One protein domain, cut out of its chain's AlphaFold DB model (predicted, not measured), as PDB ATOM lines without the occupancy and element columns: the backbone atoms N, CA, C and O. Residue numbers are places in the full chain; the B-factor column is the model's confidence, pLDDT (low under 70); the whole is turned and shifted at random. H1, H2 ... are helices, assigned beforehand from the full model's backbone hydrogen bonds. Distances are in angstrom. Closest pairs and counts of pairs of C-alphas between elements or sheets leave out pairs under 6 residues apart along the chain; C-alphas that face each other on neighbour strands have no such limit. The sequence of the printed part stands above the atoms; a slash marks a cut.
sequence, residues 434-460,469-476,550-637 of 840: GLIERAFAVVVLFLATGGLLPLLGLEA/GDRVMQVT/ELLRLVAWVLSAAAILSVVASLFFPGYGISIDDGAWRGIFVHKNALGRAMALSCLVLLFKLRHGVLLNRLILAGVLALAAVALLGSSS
ATOM      1  N   GLY A 434     -44.214  54.363  25.291       85.62
ATOM      2  CA  GLY A 434     -43.645  55.618  24.809       85.62
ATOM      3  C   GLY A 434     -42.116  55.575  24.789       85.62
ATOM      4  O   GLY A 434     -41.498  54.662  25.343       85.62
ATOM      5  N   LEU A 435     -41.486  56.567  24.154       88.25
ATOM      6  CA  LEU A 435     -40.025  56.622  24.022       88.25
ATOM      7  C   LEU A 435     -39.317  56.627  25.388       88.25
ATOM      8  O   LEU A 435     -38.367  55.875  25.575       88.25
ATOM      9  N   ILE A 436     -39.830  57.401  26.350       89.56
ATOM     10  CA  ILE A 436     -39.274  57.515  27.709       89.56
ATOM     11  C   ILE A 436     -39.339  56.171  28.445       89.56
ATOM     12  O   ILE A 436     -38.346  55.738  29.020       89.56
ATOM     13  N   GLU A 437     -40.468  55.458  28.373       90.50
ATOM     14  CA  GLU A 437     -40.601  54.130  28.993       90.50
ATOM     15  C   GLU A 437     -39.623  53.120  28.377       90.50
ATOM     16  O   GLU A 437     -39.035  52.306  29.086       90.50
ATOM     17  N   ARG A 438     -39.421  53.167  27.052       92.44
ATOM     18  CA  ARG A 438     -38.437  52.315  26.363       92.44
ATOM     19  C   ARG A 438     -37.011  52.658  26.776       92.44
ATOM     20  O   ARG A 438     -36.244  51.737  27.031       92.44
ATOM     21  N   ALA A 439     -36.671  53.943  26.858       92.56
ATOM     22  CA  ALA A 439     -35.362  54.397  27.314       92.56
ATOM     23  C   ALA A 439     -35.096  53.941  28.756       92.56
ATOM     24  O   ALA A 439     -34.065  53.327  29.014       92.56
ATOM     25  N   PHE A 440     -36.068  54.119  29.657       94.31
ATOM     26  CA  PHE A 440     -36.004  53.614  31.030       94.31
ATOM     27  C   PHE A 440     -35.758  52.102  31.066       94.31
ATOM     28  O   PHE A 440     -34.828  51.644  31.724       94.31
ATOM     29  N   ALA A 441     -36.524  51.317  30.300       94.75
ATOM     30  CA  ALA A 441     -36.336  49.870  30.247       94.75
ATOM     31  C   ALA A 441     -34.945  49.467  29.725       94.75
ATOM     32  O   ALA A 441     -34.348  48.542  30.267       94.75
ATOM     33  N   VAL A 442     -34.413  50.152  28.706       94.81
ATOM     34  CA  VAL A 442     -33.062  49.900  28.170       94.81
ATOM     35  C   VAL A 442     -31.989  50.215  29.208       94.81
ATOM     36  O   VAL A 442     -31.112  49.383  29.421       94.81
ATOM     37  N   VAL A 443     -32.076  51.367  29.878       93.69
ATOM     38  CA  VAL A 443     -31.111  51.774  30.911       93.69
ATOM     39  C   VAL A 443     -31.116  50.785  32.073       93.69
ATOM     40  O   VAL A 443     -30.055  50.304  32.457       93.69
ATOM     41  N   VAL A 444     -32.293  50.409  32.583       94.69
ATOM     42  CA  VAL A 444     -32.395  49.448  33.691       94.69
ATOM     43  C   VAL A 444     -31.916  48.060  33.273       94.69
ATOM     44  O   VAL A 444     -31.213  47.410  34.038       94.69
ATOM     45  N   LEU A 445     -32.238  47.597  32.059       95.69
ATOM     46  CA  LEU A 445     -31.732  46.319  31.555       95.69
ATOM     47  C   LEU A 445     -30.208  46.333  31.397       95.69
ATOM     48  O   LEU A 445     -29.577  45.330  31.716       95.69
ATOM     49  N   PHE A 446     -29.615  47.442  30.937       94.25
ATOM     50  CA  PHE A 446     -28.160  47.582  30.840       94.25
ATOM     51  C   PHE A 446     -27.532  47.604  32.236       94.25
ATOM     52  O   PHE A 446     -26.601  46.844  32.490       94.25
ATOM     53  N   LEU A 447     -28.083  48.383  33.167       91.56
ATOM     54  CA  LEU A 447     -27.662  48.393  34.567       91.56
ATOM     55  C   LEU A 447     -27.708  46.977  35.168       91.56
ATOM     56  O   LEU A 447     -26.744  46.534  35.785       91.56
ATOM     57  N   ALA A 448     -28.777  46.227  34.884       92.12
ATOM     58  CA  ALA A 448     -28.971  44.856  35.345       92.12
ATOM     59  C   ALA A 448     -28.009  43.827  34.721       92.12
ATOM     60  O   ALA A 448     -27.953  42.682  35.173       92.12
ATOM     61  N   THR A 449     -27.259  44.187  33.669       91.44
ATOM     62  CA  THR A 449     -26.169  43.330  33.171       91.44
ATOM     63  C   THR A 449     -24.954  43.345  34.099       91.44
ATOM     64  O   THR A 449     -24.162  42.407  34.062       91.44
ATOM     65  N   GLY A 450     -24.800  44.393  34.915       85.88
ATOM     66  CA  GLY A 450     -23.601  44.647  35.715       85.88
ATOM     67  C   GLY A 450     -22.445  45.294  34.939       85.88
ATOM     68  O   GLY A 450     -21.389  45.497  35.519       85.88
ATOM     69  N   GLY A 451     -22.621  45.622  33.651       84.19
ATOM     70  CA  GLY A 451     -21.579  46.259  32.832       84.19
ATOM     71  C   GLY A 451     -21.635  47.793  32.767       84.19
ATOM     72  O   GLY A 451     -20.694  48.411  32.285       84.19
ATOM     73  N   LEU A 452     -22.733  48.431  33.208       82.94
ATOM     74  CA  LEU A 452     -22.897  49.891  33.067       82.94
ATOM     75  C   LEU A 452     -22.021  50.686  34.033       82.94
ATOM     76  O   LEU A 452     -21.457  51.704  33.659       82.94
ATOM     77  N   LEU A 453     -21.977  50.261  35.291       72.75
ATOM     78  CA  LEU A 453     -21.366  51.039  36.366       72.75
ATOM     79  C   LEU A 453     -19.837  50.976  36.374       72.75
ATOM     80  O   LEU A 453     -19.242  52.047  36.496       72.75
ATOM     81  N   PRO A 454     -19.194  49.811  36.134       74.81
ATOM     82  CA  PRO A 454     -17.745  49.771  35.942       74.81
ATOM     83  C   PRO A 454     -17.297  50.709  34.812       74.81
ATOM     84  O   PRO A 454     -16.316  51.435  34.946       74.81
ATOM     85  N   LEU A 455     -18.081  50.777  33.727       74.88
ATOM     86  CA  LEU A 455     -17.815  51.656  32.586       74.88
ATOM     87  C   LEU A 455     -17.879  53.150  32.947       74.88
ATOM     88  O   LEU A 455     -17.195  53.955  32.322       74.88
ATOM     89  N   LEU A 456     -18.693  53.526  33.934       73.38
ATOM     90  CA  LEU A 456     -18.821  54.907  34.408       73.38
ATOM     91  C   LEU A 456     -17.759  55.281  35.456       73.38
ATOM     92  O   LEU A 456     -17.791  56.401  35.959       73.38
ATOM     93  N   GLY A 457     -16.837  54.370  35.794       64.31
ATOM     94  CA  GLY A 457     -15.806  54.612  36.807       64.31
ATOM     95  C   GLY A 457     -16.366  54.770  38.222       64.31
ATOM     96  O   GLY A 457     -15.705  55.338  39.081       64.31
ATOM     97  N   LEU A 458     -17.589  54.285  38.461       58.41
ATOM     98  CA  LEU A 458     -18.297  54.388  39.741       58.41
ATOM     99  C   LEU A 458     -18.006  53.199  40.675       58.41
ATOM    100  O   LEU A 458     -18.798  52.917  41.567       58.41
ATOM    101  N   GLU A 459     -16.889  52.490  40.481       54.31
ATOM    102  CA  GLU A 459     -16.430  51.459  41.417       54.31
ATOM    103  C   GLU A 459     -15.270  51.977  42.270       54.31
ATOM    104  O   GLU A 459     -14.179  52.262  41.770       54.31
ATOM    105  N   ALA A 460     -15.514  52.046  43.580       37.72
ATOM    106  CA  ALA A 460     -14.465  51.977  44.583       37.72
ATOM    107  C   ALA A 460     -13.953  50.527  44.656       37.72
ATOM    108  O   ALA A 460     -14.744  49.590  44.684       37.72
ATOM    109  N   GLY A 469     -22.541  48.051  50.804       56.00
ATOM    110  CA  GLY A 469     -22.389  48.232  49.348       56.00
ATOM    111  C   GLY A 469     -22.558  49.690  48.873       56.00
ATOM    112  O   GLY A 469     -23.335  50.440  49.461       56.00
ATOM    113  N   ASP A 470     -21.883  50.068  47.783       67.62
ATOM    114  CA  ASP A 470     -21.785  51.450  47.275       67.62
ATOM    115  C   ASP A 470     -23.097  52.266  47.361       67.62
ATOM    116  O   ASP A 470     -24.155  51.885  46.843       67.62
ATOM    117  N   ARG A 471     -23.028  53.434  48.012       73.62
ATOM    118  CA  ARG A 471     -24.168  54.342  48.216       73.62
ATOM    119  C   ARG A 471     -24.779  54.801  46.893       73.62
ATOM    120  O   ARG A 471     -26.002  54.937  46.810       73.62
ATOM    121  N   VAL A 472     -23.970  54.998  45.849       76.06
ATOM    122  CA  VAL A 472     -24.466  55.406  44.524       76.06
ATOM    123  C   VAL A 472     -25.314  54.292  43.911       76.06
ATOM    124  O   VAL A 472     -26.444  54.537  43.465       76.06
ATOM    125  N   MET A 473     -24.816  53.053  43.958       76.38
ATOM    126  CA  MET A 473     -25.554  51.854  43.562       76.38
ATOM    127  C   MET A 473     -26.892  51.730  44.304       76.38
ATOM    128  O   MET A 473     -27.928  51.497  43.672       76.38
ATOM    129  N   GLN A 474     -26.898  51.900  45.630       81.25
ATOM    130  CA  GLN A 474     -28.121  51.795  46.430       81.25
ATOM    131  C   GLN A 474     -29.167  52.835  46.007       81.25
ATOM    132  O   GLN A 474     -30.309  52.474  45.717       81.25
ATOM    133  N   VAL A 475     -28.772  54.108  45.899       86.06
ATOM    134  CA  VAL A 475     -29.676  55.202  45.503       86.06
ATOM    135  C   VAL A 475     -30.226  54.984  44.093       86.06
ATOM    136  O   VAL A 475     -31.428  55.147  43.866       86.06
ATOM    137  N   THR A 476     -29.384  54.542  43.156       87.25
ATOM    138  CA  THR A 476     -29.813  54.267  41.777       87.25
ATOM    139  C   THR A 476     -30.871  53.168  41.732       87.25
ATOM    140  O   THR A 476     -31.919  53.344  41.106       87.25
ATOM    141  N   GLU A 550     -40.938  42.838  21.303       87.69
ATOM    142  CA  GLU A 550     -40.421  44.129  21.763       87.69
ATOM    143  C   GLU A 550     -39.386  43.941  22.865       87.69
ATOM    144  O   GLU A 550     -38.298  44.492  22.741       87.69
ATOM    145  N   LEU A 551     -39.651  43.114  23.881       89.69
ATOM    146  CA  LEU A 551     -38.667  42.877  24.937       89.69
ATOM    147  C   LEU A 551     -37.387  42.255  24.375       89.69
ATOM    148  O   LEU A 551     -36.302  42.755  24.642       89.69
ATOM    149  N   LEU A 552     -37.495  41.231  23.518       88.44
ATOM    150  CA  LEU A 552     -36.320  40.655  22.857       88.44
ATOM    151  C   LEU A 552     -35.611  41.646  21.940       88.44
ATOM    152  O   LEU A 552     -34.437  41.466  21.641       88.44
ATOM    153  N   ARG A 553     -36.306  42.680  21.451       90.38
ATOM    154  CA  ARG A 553     -35.645  43.797  20.774       90.38
ATOM    155  C   ARG A 553     -34.828  44.580  21.800       90.38
ATOM    156  O   ARG A 553     -33.629  44.667  21.610       90.38
ATOM    157  N   LEU A 554     -35.420  45.069  22.888       92.81
ATOM    158  CA  LEU A 554     -34.699  45.849  23.906       92.81
ATOM    159  C   LEU A 554     -33.481  45.099  24.467       92.81
ATOM    160  O   LEU A 554     -32.388  45.652  24.507       92.81
ATOM    161  N   VAL A 555     -33.649  43.818  24.800       94.00
ATOM    162  CA  VAL A 555     -32.559  42.954  25.277       94.00
ATOM    163  C   VAL A 555     -31.466  42.805  24.214       94.00
ATOM    164  O   VAL A 555     -30.290  42.904  24.546       94.00
ATOM    165  N   ALA A 556     -31.823  42.631  22.934       92.56
ATOM    166  CA  ALA A 556     -30.837  42.574  21.854       92.56
ATOM    167  C   ALA A 556     -30.026  43.870  21.754       92.56
ATOM    168  O   ALA A 556     -28.816  43.800  21.591       92.56
ATOM    169  N   TRP A 557     -30.666  45.037  21.872       93.12
ATOM    170  CA  TRP A 557     -29.976  46.331  21.838       93.12
ATOM    171  C   TRP A 557     -28.985  46.466  22.997       93.12
ATOM    172  O   TRP A 557     -27.817  46.769  22.765       93.12
ATOM    173  N   VAL A 558     -29.430  46.167  24.221       95.06
ATOM    174  CA  VAL A 558     -28.591  46.217  25.427       95.06
ATOM    175  C   VAL A 558     -27.388  45.281  25.305       95.06
ATOM    176  O   VAL A 558     -26.253  45.706  25.494       95.06
ATOM    177  N   LEU A 559     -27.613  44.018  24.933       95.06
ATOM    178  CA  LEU A 559     -26.542  43.023  24.848       95.06
ATOM    179  C   LEU A 559     -25.605  43.246  23.651       95.06
ATOM    180  O   LEU A 559     -24.425  42.914  23.737       95.06
ATOM    181  N   SER A 560     -26.101  43.840  22.560       94.81
ATOM    182  CA  SER A 560     -25.275  44.273  21.423       94.81
ATOM    183  C   SER A 560     -24.342  45.411  21.820       94.81
ATOM    184  O   SER A 560     -23.152  45.357  21.522       94.81
ATOM    185  N   ALA A 561     -24.867  46.418  22.523       94.94
ATOM    186  CA  ALA A 561     -24.065  47.520  23.035       94.94
ATOM    187  C   ALA A 561     -23.009  47.010  24.028       94.94
ATOM    188  O   ALA A 561     -21.836  47.336  23.881       94.94
ATOM    189  N   ALA A 562     -23.389  46.128  24.960       94.88
ATOM    190  CA  ALA A 562     -22.447  45.495  25.883       94.88
ATOM    191  C   ALA A 562     -21.359  44.683  25.156       94.88
ATOM    192  O   ALA A 562     -20.197  44.738  25.557       94.88
ATOM    193  N   ALA A 563     -21.701  43.965  24.079       95.56
ATOM    194  CA  ALA A 563     -20.735  43.211  23.279       95.56
ATOM    195  C   ALA A 563     -19.730  44.132  22.573       95.56
ATOM    196  O   ALA A 563     -18.525  43.944  22.717       95.56
ATOM    197  N   ILE A 564     -20.220  45.156  21.867       95.31
ATOM    198  CA  ILE A 564     -19.373  46.126  21.154       95.31
ATOM    199  C   ILE A 564     -18.441  46.833  22.139       95.31
ATOM    200  O   ILE A 564     -17.229  46.846  21.931       95.31
ATOM    201  N   LEU A 565     -18.986  47.361  23.238       94.69
ATOM    202  CA  LEU A 565     -18.202  48.058  24.256       94.69
ATOM    203  C   LEU A 565     -17.175  47.135  24.917       94.69
ATOM    204  O   LEU A 565     -16.066  47.574  25.189       94.69
ATOM    205  N   SER A 566     -17.498  45.856  25.128       94.88
ATOM    206  CA  SER A 566     -16.552  44.893  25.704       94.88
ATOM    207  C   SER A 566     -15.387  44.584  24.766       94.88
ATOM    208  O   SER A 566     -14.251  44.506  25.229       94.88
ATOM    209  N   VAL A 567     -15.638  44.438  23.460       93.75
ATOM    210  CA  VAL A 567     -14.566  44.256  22.466       93.75
ATOM    211  C   VAL A 567     -13.699  45.512  22.389       93.75
ATOM    212  O   VAL A 567     -12.478  45.411  22.444       93.75
ATOM    213  N   VAL A 568     -14.315  46.698  22.329       93.12
ATOM    214  CA  VAL A 568     -13.589  47.978  22.297       93.12
ATOM    215  C   VAL A 568     -12.734  48.154  23.552       93.12
ATOM    216  O   VAL A 568     -11.545  48.440  23.439       93.12
ATOM    217  N   ALA A 569     -13.302  47.918  24.736       91.19
ATOM    218  CA  ALA A 569     -12.585  47.977  26.005       91.19
ATOM    219  C   ALA A 569     -11.387  47.019  26.027       91.19
ATOM    220  O   ALA A 569     -10.298  47.406  26.432       91.19
ATOM    221  N   SER A 570     -11.564  45.785  25.553       91.19
ATOM    222  CA  SER A 570     -10.508  44.767  25.615       91.19
ATOM    223  C   SER A 570      -9.378  45.002  24.608       91.19
ATOM    224  O   SER A 570      -8.241  44.638  24.886       91.19
ATOM    225  N   LEU A 571      -9.669  45.608  23.450       88.75
ATOM    226  CA  LEU A 571      -8.676  45.858  22.399       88.75
ATOM    227  C   LEU A 571      -7.962  47.205  22.546       88.75
ATOM    228  O   LEU A 571      -6.750  47.274  22.366       88.75
ATOM    229  N   PHE A 572      -8.702  48.273  22.848       90.06
ATOM    230  CA  PHE A 572      -8.164  49.638  22.864       90.06
ATOM    231  C   PHE A 572      -7.805  50.128  24.270       90.06
ATOM    232  O   PHE A 572      -7.008  51.052  24.404       90.06
ATOM    233  N   PHE A 573      -8.352  49.500  25.315       88.81
ATOM    234  CA  PHE A 573      -8.111  49.868  26.710       88.81
ATOM    235  C   PHE A 573      -7.715  48.638  27.545       88.81
ATOM    236  O   PHE A 573      -8.403  48.312  28.514       88.81
ATOM    237  N   PRO A 574      -6.620  47.928  27.204       84.94
ATOM    238  CA  PRO A 574      -6.286  46.630  27.798       84.94
ATOM    239  C   PRO A 574      -6.124  46.676  29.325       84.94
ATOM    240  O   PRO A 574      -6.547  45.741  29.993       84.94
ATOM    241  N   GLY A 575      -5.625  47.782  29.894       84.06
ATOM    242  CA  GLY A 575      -5.542  47.958  31.353       84.06
ATOM    243  C   GLY A 575      -6.902  47.976  32.069       84.06
ATOM    244  O   GLY A 575      -6.974  47.703  33.262       84.06
ATOM    245  N   TYR A 576      -7.988  48.264  31.346       85.50
ATOM    246  CA  TYR A 576      -9.356  48.166  31.847       85.50
ATOM    247  C   TYR A 576     -10.041  46.877  31.372       85.50
ATOM    248  O   TYR A 576     -10.584  46.146  32.192       85.50
ATOM    249  N   GLY A 577     -10.023  46.571  30.072       85.94
ATOM    250  CA  GLY A 577     -10.808  45.479  29.486       85.94
ATOM    251  C   GLY A 577     -10.240  44.070  29.682       85.94
ATOM    252  O   GLY A 577     -10.960  43.097  29.436       85.94
ATOM    253  N   ILE A 578      -8.993  43.934  30.138       87.38
ATOM    254  CA  ILE A 578      -8.340  42.649  30.417       87.38
ATOM    255  C   ILE A 578      -8.175  42.484  31.933       87.38
ATOM    256  O   ILE A 578      -7.844  43.423  32.651       87.38
ATOM    257  N   SER A 579      -8.480  41.287  32.422       82.38
ATOM    258  CA  SER A 579      -8.305  40.877  33.812       82.38
ATOM    259  C   SER A 579      -6.818  40.740  34.148       82.38
ATOM    260  O   SER A 579      -6.066  40.135  33.383       82.38
ATOM    261  N   ILE A 580      -6.400  41.297  35.288       75.56
ATOM    262  CA  ILE A 580      -4.995  41.300  35.729       75.56
ATOM    263  C   ILE A 580      -4.548  39.891  36.138       75.56
ATOM    264  O   ILE A 580      -3.430  39.493  35.823       75.56
ATOM    265  N   ASP A 581      -5.433  39.127  36.784       68.81
ATOM    266  CA  ASP A 581      -5.082  37.843  37.404       68.81
ATOM    267  C   ASP A 581      -4.766  36.745  36.380       68.81
ATOM    268  O   ASP A 581      -3.960  35.854  36.636       68.81
ATOM    269  N   ASP A 582      -5.416  36.777  35.214       69.69
ATOM    270  CA  ASP A 582      -5.396  35.668  34.255       69.69
ATOM    271  C   ASP A 582      -5.317  36.083  32.779       69.69
ATOM    272  O   ASP A 582      -5.366  35.225  31.893       69.69
ATOM    273  N   GLY A 583      -5.217  37.383  32.484       79.50
ATOM    274  CA  GLY A 583      -5.111  37.901  31.119       79.50
ATOM    275  C   GLY A 583      -6.356  37.671  30.249       79.50
ATOM    276  O   GLY A 583      -6.310  37.891  29.034       79.50
ATOM    277  N   ALA A 584      -7.475  37.222  30.825       85.00
ATOM    278  CA  ALA A 584      -8.718  37.007  30.093       85.00
ATOM    279  C   ALA A 584      -9.486  38.321  29.897       85.00
ATOM    280  O   ALA A 584      -9.378  39.257  30.690       85.00
ATOM    281  N   TRP A 585     -10.314  38.410  28.854       91.25
ATOM    282  CA  TRP A 585     -11.138  39.603  28.662       91.25
ATOM    283  C   TRP A 585     -12.223  39.668  29.739       91.25
ATOM    284  O   TRP A 585     -12.994  38.728  29.934       91.25
ATOM    285  N   ARG A 586     -12.332  40.810  30.408       89.44
ATOM    286  CA  ARG A 586     -13.485  41.150  31.254       89.44
ATOM    287  C   ARG A 586     -14.387  42.199  30.603       89.44
ATOM    288  O   ARG A 586     -15.553  42.318  30.971       89.44
ATOM    289  N   GLY A 587     -13.908  42.878  29.556       91.81
ATOM    290  CA  GLY A 587     -14.688  43.856  28.805       91.81
ATOM    291  C   GLY A 587     -15.156  44.998  29.706       91.81
ATOM    292  O   GLY A 587     -14.365  45.545  30.462       91.81
ATOM    293  N   ILE A 588     -16.445  45.343  29.643       91.94
ATOM    294  CA  ILE A 588     -17.049  46.340  30.549       91.94
ATOM    295  C   ILE A 588     -17.514  45.759  31.891       91.94
ATOM    296  O   ILE A 588     -18.150  46.460  32.670       91.94
ATOM    297  N   PHE A 589     -17.277  44.472  32.135       90.12
ATOM    298  CA  PHE A 589     -17.734  43.790  33.337       90.12
ATOM    299  C   PHE A 589     -16.605  43.680  34.359       90.12
ATOM    300  O   PHE A 589     -15.426  43.680  34.016       90.12
ATOM    301  N   VAL A 590     -16.990  43.491  35.621       81.19
ATOM    302  CA  VAL A 590     -16.055  43.351  36.745       81.19
ATOM    303  C   VAL A 590     -15.127  42.144  36.569       81.19
ATOM    304  O   VAL A 590     -13.932  42.236  36.833       81.19
ATOM    305  N   HIS A 591     -15.665  41.023  36.077       83.12
ATOM    306  CA  HIS A 591     -14.960  39.743  36.000       83.12
ATOM    307  C   HIS A 591     -15.217  39.019  34.669       83.12
ATOM    308  O   HIS A 591     -16.311  39.111  34.100       83.12
ATOM    309  N   LYS A 592     -14.250  38.213  34.208       84.25
ATOM    310  CA  LYS A 592     -14.326  37.459  32.940       84.25
ATOM    311  C   LYS A 592     -15.581  36.586  32.814       84.25
ATOM    312  O   LYS A 592     -16.214  36.528  31.763       84.25
ATOM    313  N   ASN A 593     -16.010  35.955  33.910       83.06
ATOM    314  CA  ASN A 593     -17.188  35.081  33.901       83.06
ATOM    315  C   ASN A 593     -18.490  35.869  33.739       83.06
ATOM    316  O   ASN A 593     -19.435  35.368  33.130       83.06
ATOM    317  N   ALA A 594     -18.533  37.114  34.229       87.31
ATOM    318  CA  ALA A 594     -19.671  38.000  34.020       87.31
ATOM    319  C   ALA A 594     -19.797  38.389  32.539       87.31
ATOM    320  O   ALA A 594     -20.899  38.290  31.989       87.31
ATOM    321  N   LEU A 595     -18.675  38.708  31.875       91.62
ATOM    322  CA  LEU A 595     -18.637  38.889  30.421       91.62
ATOM    323  C   LEU A 595     -19.102  37.618  29.699       91.62
ATOM    324  O   LEU A 595     -20.003  37.681  28.864       91.62
ATOM    325  N   GLY A 596     -18.548  36.456  30.057       88.62
ATOM    326  CA  GLY A 596     -18.867  35.175  29.429       88.62
ATOM    327  C   GLY A 596     -20.363  34.842  29.443       88.62
ATOM    328  O   GLY A 596     -20.958  34.586  28.395       88.62
ATOM    329  N   ARG A 597     -21.022  34.904  30.607       88.69
ATOM    330  CA  ARG A 597     -22.471  34.628  30.703       88.69
ATOM    331  C   ARG A 597     -23.331  35.672  29.982       88.69
ATOM    332  O   ARG A 597     -24.350  35.316  29.386       88.69
ATOM    333  N   ALA A 598     -22.925  36.946  29.990       93.31
ATOM    334  CA  ALA A 598     -23.628  38.006  29.270       93.31
ATOM    335  C   ALA A 598     -23.517  37.828  27.747       93.31
ATOM    336  O   ALA A 598     -24.516  37.950  27.035       93.31
ATOM    337  N   MET A 599     -22.332  37.474  27.241       95.31
ATOM    338  CA  MET A 599     -22.114  37.210  25.818       95.31
ATOM    339  C   MET A 599     -22.803  35.922  25.360       95.31
ATOM    340  O   MET A 599     -23.363  35.898  24.267       95.31
ATOM    341  N   ALA A 600     -22.882  34.891  26.208       91.12
ATOM    342  CA  ALA A 600     -23.676  33.694  25.925       91.12
ATOM    343  C   ALA A 600     -25.167  34.028  25.719       91.12
ATOM    344  O   ALA A 600     -25.783  33.575  24.749       91.12
ATOM    345  N   LEU A 601     -25.737  34.880  26.583       92.50
ATOM    346  CA  LEU A 601     -27.102  35.390  26.418       92.50
ATOM    347  C   LEU A 601     -27.236  36.277  25.165       92.50
ATOM    348  O   LEU A 601     -28.247  36.194  24.464       92.50
ATOM    349  N   SER A 602     -26.222  37.092  24.856       93.69
ATOM    350  CA  SER A 602     -26.185  37.943  23.656       93.69
ATOM    351  C   SER A 602     -26.252  37.110  22.377       93.69
ATOM    352  O   SER A 602     -27.141  37.318  21.546       93.69
ATOM    353  N   CYS A 603     -25.396  36.090  22.264       91.44
ATOM    354  CA  CYS A 603     -25.384  35.153  21.144       91.44
ATOM    355  C   CYS A 603     -26.749  34.485  20.950       91.44
ATOM    356  O   CYS A 603     -27.277  34.461  19.838       91.44
ATOM    357  N   LEU A 604     -27.364  34.012  22.039       88.06
ATOM    358  CA  LEU A 604     -28.718  33.456  22.027       88.06
ATOM    359  C   LEU A 604     -29.732  34.452  21.435       88.06
ATOM    360  O   LEU A 604     -30.426  34.139  20.465       88.06
ATOM    361  N   VAL A 605     -29.821  35.663  21.984       89.44
ATOM    362  CA  VAL A 605     -30.827  36.651  21.561       89.44
ATOM    363  C   VAL A 605     -30.622  37.084  20.102       89.44
ATOM    364  O   VAL A 605     -31.596  37.203  19.348       89.44
ATOM    365  N   LEU A 606     -29.372  37.271  19.668       89.38
ATOM    366  CA  LEU A 606     -29.031  37.676  18.301       89.38
ATOM    367  C   LEU A 606     -29.338  36.582  17.268       89.38
ATOM    368  O   LEU A 606     -29.875  36.891  16.199       89.38
ATOM    369  N   LEU A 607     -29.120  35.304  17.598       85.06
ATOM    370  CA  LEU A 607     -29.502  34.171  16.742       85.06
ATOM    371  C   LEU A 607     -31.011  34.117  16.467       85.06
ATOM    372  O   LEU A 607     -31.430  33.825  15.344       85.06
ATOM    373  N   PHE A 608     -31.843  34.453  17.458       79.75
ATOM    374  CA  PHE A 608     -33.293  34.562  17.266       79.75
ATOM    375  C   PHE A 608     -33.681  35.722  16.339       79.75
ATOM    376  O   PHE A 608     -34.671  35.625  15.609       79.75
ATOM    377  N   LYS A 609     -32.920  36.823  16.347       82.19
ATOM    378  CA  LYS A 609     -33.190  38.004  15.512       82.19
ATOM    379  C   LYS A 609     -32.707  37.841  14.071       82.19
ATOM    380  O   LYS A 609     -33.397  38.309  13.170       82.19
ATOM    381  N   LEU A 610     -31.605  37.123  13.841       81.75
ATOM    382  CA  LEU A 610     -31.001  36.906  12.517       81.75
ATOM    383  C   LEU A 610     -31.945  36.300  11.466       81.75
ATOM    384  O   LEU A 610     -31.752  36.495  10.267       81.75
ATOM    385  N   ARG A 611     -32.993  35.586  11.894       71.31
ATOM    386  CA  ARG A 611     -33.968  34.954  10.991       71.31
ATOM    387  C   ARG A 611     -34.980  35.923  10.374       71.31
ATOM    388  O   ARG A 611     -35.737  35.519   9.494       71.31
ATOM    389  N   HIS A 612     -35.002  37.183  10.805       66.75
ATOM    390  CA  HIS A 612     -35.991  38.170  10.382       66.75
ATOM    391  C   HIS A 612     -35.332  39.463   9.886       66.75
ATOM    392  O   HIS A 612     -34.367  39.945  10.467       66.75
ATOM    393  N   GLY A 613     -35.889  40.057   8.826       68.88
ATOM    394  CA  GLY A 613     -35.451  41.348   8.279       68.88
ATOM    395  C   GLY A 613     -34.796  41.262   6.898       68.88
ATOM    396  O   GLY A 613     -34.611  40.169   6.354       68.88
ATOM    397  N   VAL A 614     -34.482  42.434   6.341       78.38
ATOM    398  CA  VAL A 614     -33.761  42.621   5.067       78.38
ATOM    399  C   VAL A 614     -32.286  42.222   5.191       78.38
ATOM    400  O   VAL A 614     -31.749  42.191   6.299       78.38
ATOM    401  N   LEU A 615     -31.625  41.927   4.064       79.62
ATOM    402  CA  LEU A 615     -30.247  41.414   4.029       79.62
ATOM    403  C   LEU A 615     -29.265  42.281   4.832       79.62
ATOM    404  O   LEU A 615     -28.524  41.741   5.645       79.62
ATOM    405  N   LEU A 616     -29.314  43.608   4.677       79.94
ATOM    406  CA  LEU A 616     -28.430  44.530   5.401       79.94
ATOM    407  C   LEU A 616     -28.554  44.381   6.925       79.94
ATOM    408  O   LEU A 616     -27.550  44.227   7.612       79.94
ATOM    409  N   ASN A 617     -29.780  44.329   7.457       82.50
ATOM    410  CA  ASN A 617     -29.997  44.125   8.892       82.50
ATOM    411  C   ASN A 617     -29.477  42.763   9.357       82.50
ATOM    412  O   ASN A 617     -28.968  42.654  10.469       82.50
ATOM    413  N   ARG A 618     -29.575  41.724   8.518       83.69
ATOM    414  CA  ARG A 618     -29.007  40.408   8.840       83.69
ATOM    415  C   ARG A 618     -27.485  40.445   8.864       83.69
ATOM    416  O   ARG A 618     -26.908  39.847   9.761       83.69
ATOM    417  N   LEU A 619     -26.849  41.158   7.934       84.12
ATOM    418  CA  LEU A 619     -25.394  41.330   7.912       84.12
ATOM    419  C   LEU A 619     -24.904  42.108   9.139       84.12
ATOM    420  O   LEU A 619     -23.963  41.668   9.790       84.12
ATOM    421  N   ILE A 620     -25.587  43.196   9.515       86.88
ATOM    422  CA  ILE A 620     -25.274  43.958  10.734       86.88
ATOM    423  C   ILE A 620     -25.417  43.064  11.971       86.88
ATOM    424  O   ILE A 620     -24.495  42.967  12.774       86.88
ATOM    425  N   LEU A 621     -26.544  42.357  12.108       87.56
ATOM    426  CA  LEU A 621     -26.763  41.435  13.226       87.56
ATOM    427  C   LEU A 621     -25.748  40.285  13.245       87.56
ATOM    428  O   LEU A 621     -25.370  39.840  14.324       87.56
ATOM    429  N   ALA A 622     -25.299  39.810  12.082       88.25
ATOM    430  CA  ALA A 622     -24.284  38.769  11.979       88.25
ATOM    431  C   ALA A 622     -22.916  39.294  12.427       88.25
ATOM    432  O   ALA A 622     -22.218  38.599  13.158       88.25
ATOM    433  N   GLY A 623     -22.572  40.534  12.066       89.44
ATOM    434  CA  GLY A 623     -21.377  41.215  12.563       89.44
ATOM    435  C   GLY A 623     -21.401  41.381  14.082       89.44
ATOM    436  O   GLY A 623     -20.442  41.022  14.756       89.44
ATOM    437  N   VAL A 624     -22.524  41.829  14.652       91.38
ATOM    438  CA  VAL A 624     -22.665  41.960  16.113       91.38
ATOM    439  C   VAL A 624     -22.641  40.597  16.812       91.38
ATOM    440  O   VAL A 624     -22.026  40.464  17.867       91.38
ATOM    441  N   LEU A 625     -23.255  39.564  16.227       92.44
ATOM    442  CA  LEU A 625     -23.156  38.194  16.739       92.44
ATOM    443  C   LEU A 625     -21.702  37.707  16.734       92.44
ATOM    444  O   LEU A 625     -21.271  37.092  17.706       92.44
ATOM    445  N   ALA A 626     -20.945  37.995  15.673       90.19
ATOM    446  CA  ALA A 626     -19.528  37.661  15.603       90.19
ATOM    447  C   ALA A 626     -18.732  38.386  16.698       90.19
ATOM    448  O   ALA A 626     -17.941  37.748  17.384       90.19
ATOM    449  N   LEU A 627     -19.000  39.674  16.944       92.25
ATOM    450  CA  LEU A 627     -18.382  40.419  18.048       92.25
ATOM    451  C   LEU A 627     -18.724  39.820  19.419       92.25
ATOM    452  O   LEU A 627     -17.837  39.669  20.253       92.25
ATOM    453  N   ALA A 628     -19.981  39.429  19.648       93.50
ATOM    454  CA  ALA A 628     -20.387  38.759  20.884       93.50
ATOM    455  C   ALA A 628     -19.690  37.397  21.055       93.50
ATOM    456  O   ALA A 628     -19.250  37.066  22.154       93.50
ATOM    457  N   ALA A 629     -19.536  36.626  19.974       90.62
ATOM    458  CA  ALA A 629     -18.805  35.361  19.989       90.62
ATOM    459  C   ALA A 629     -17.301  35.562  20.249       90.62
ATOM    460  O   ALA A 629     -16.715  34.807  21.023       90.62
ATOM    461  N   VAL A 630     -16.690  36.603  19.672       89.81
ATOM    462  CA  VAL A 630     -15.302  36.990  19.964       89.81
ATOM    463  C   VAL A 630     -15.167  37.383  21.433       89.81
ATOM    464  O   VAL A 630     -14.346  36.807  22.131       89.81
ATOM    465  N   ALA A 631     -16.012  38.271  21.958       92.19
ATOM    466  CA  ALA A 631     -15.968  38.640  23.373       92.19
ATOM    467  C   ALA A 631     -16.176  37.428  24.307       92.19
ATOM    468  O   ALA A 631     -15.506  37.315  25.331       92.19
ATOM    469  N   LEU A 632     -17.053  36.486  23.934       89.62
ATOM    470  CA  LEU A 632     -17.262  35.235  24.665       89.62
ATOM    471  C   LEU A 632     -15.990  34.380  24.720       89.62
ATOM    472  O   LEU A 632     -15.593  33.952  25.800       89.62
ATOM    473  N   LEU A 633     -15.335  34.149  23.582       83.62
ATOM    474  CA  LEU A 633     -14.083  33.387  23.529       83.62
ATOM    475  C   LEU A 633     -12.938  34.122  24.248       83.62
ATOM    476  O   LEU A 633     -12.118  33.497  24.922       83.62
ATOM    477  N   GLY A 634     -12.926  35.453  24.159       83.50
ATOM    478  CA  GLY A 634     -11.920  36.322  24.766       83.50
ATOM    479  C   GLY A 634     -12.011  36.287  26.283       83.50
ATOM    480  O   GLY A 634     -10.985  36.290  26.961       83.50
ATOM    481  N   SER A 635     -13.230  36.137  26.810       83.94
ATOM    482  CA  SER A 635     -13.472  35.965  28.242       83.94
ATOM    483  C   SER A 635     -12.869  34.693  28.828       83.94
ATOM    484  O   SER A 635     -12.778  34.571  30.046       83.94
ATOM    485  N   SER A 636     -12.505  33.712  27.993       76.12
ATOM    486  CA  SER A 636     -12.034  32.397  28.446       76.12
ATOM    487  C   SER A 636     -12.973  31.739  29.477       76.12
ATOM    488  O   SER A 636     -12.556  30.889  30.263       76.12
ATOM    489  N   SER A 637     -14.263  32.098  29.471       74.94
ATOM    490  CA  SER A 637     -15.262  31.534  30.374       74.94
ATOM    491  C   SER A 637     -15.835  30.237  29.803       74.94
ATOM    492  O   SER A 637     -16.705  30.253  28.926       74.94
TER     493      SER A 637
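This is residues 434 to 460, 469 to 476 and 550 to 637 of the 840 residues of an uncharacterized protein of Candidatus Rokubacteria bacterium (UniProt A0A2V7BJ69). A hairpin of two long helices, H6 and H7, packs on one side of the long helix H4, which crosses both of them steeply through the middle of the domain; H1 crosses H4 on the side away from the hairpin. The short H2 lies just beyond the last residue of H1, the short H5 folds back at the last turns of H4, and the short H3 lies off on H1's side, touching no other helix. You have 123 printed residues in three pieces, with seven named helices, H1 to H7 in order, and no named strand: the class is all helix. The whole is compact, with a radius of gyration of the C-alphas of 14.8 A and spans of 44 by 35 by 21 A.

Find C-alpha 435 at (-40.025, 56.622, 24.022); from there H1, residues 435 to 447, runs 18.2 A. Next come H2, residues 452 to 455, 5.4 A, and, past a cut, H3, residues 471 to 476, 8.6 A. After the second cut, find C-alpha 550 at (-40.421, 44.129, 21.763), where H4, residues 550 to 572, begins its 32.7 A. H5, residues 574 to 577, measures 5.0 A, H6, residues 592 to 610, 26.4 A, and H7, residues 615 to 634, 28.1 A, ending at C-alpha 634 at (-11.920, 36.322, 24.766).

Start at H4, the hub, which touches four helices. Its residues 554 to 562 touch H1, the same way at a steep tilt of 49 degrees; the closest C-alphas, of Phe 446 and Val 558, are 5.6 A apart. H6 touches H4, opposite ways at a steep tilt of 49 degrees, closest at the C-alphas of Leu 559 and Ser 602, 5.2 A. H7 touches H4, the same way at a steep tilt of 54 degrees, closest at the C-alphas of Ala 563 and Ala 628, 5.1 A. Residues 566 to 571 of H4 touch H5, closest at the C-alphas of Ser 570 and Gly 577, 3.9 A. H6 and H7 form a helical hairpin, touching at a shallow tilt of 19 degrees, opposite ways; the closest C-alphas, of Gly 596 and Leu 632, are 5.0 A apart. The helix packing is mostly crossed: this hairpin is the one shallow pair of four. H1 and H2 are close but not clearly touching, with the C-alphas of Phe 446 and Leu 452 the closest at 6.2 A. H3 is apart from H4, and only just apart from H2, at 8.4 A. In H1, H3, H4, H6 and H7 every O i to N i+4 pair is within hydrogen-bond range; H2 and H5 are too short for such a pair, and 0 of 1 O i to N i+3 pairs is within range in each.

The two C-alphas farthest apart, of Gly 469 and Leu 615, are 46.5 A apart. Residues 461 to 468 are not printed, a gap of 10.0 A between C-alphas 460 and 469, nor are residues 477 to 549, a gap of 24.8 A between C-alphas 476 and 550. The link from H5 to H6, residues 578 to 591, is long. Mean pLDDT of the printed part is 85.5; look for values under 70 at residues 457 to 460, 469 to 470, 581 to 582 and 612 to 613.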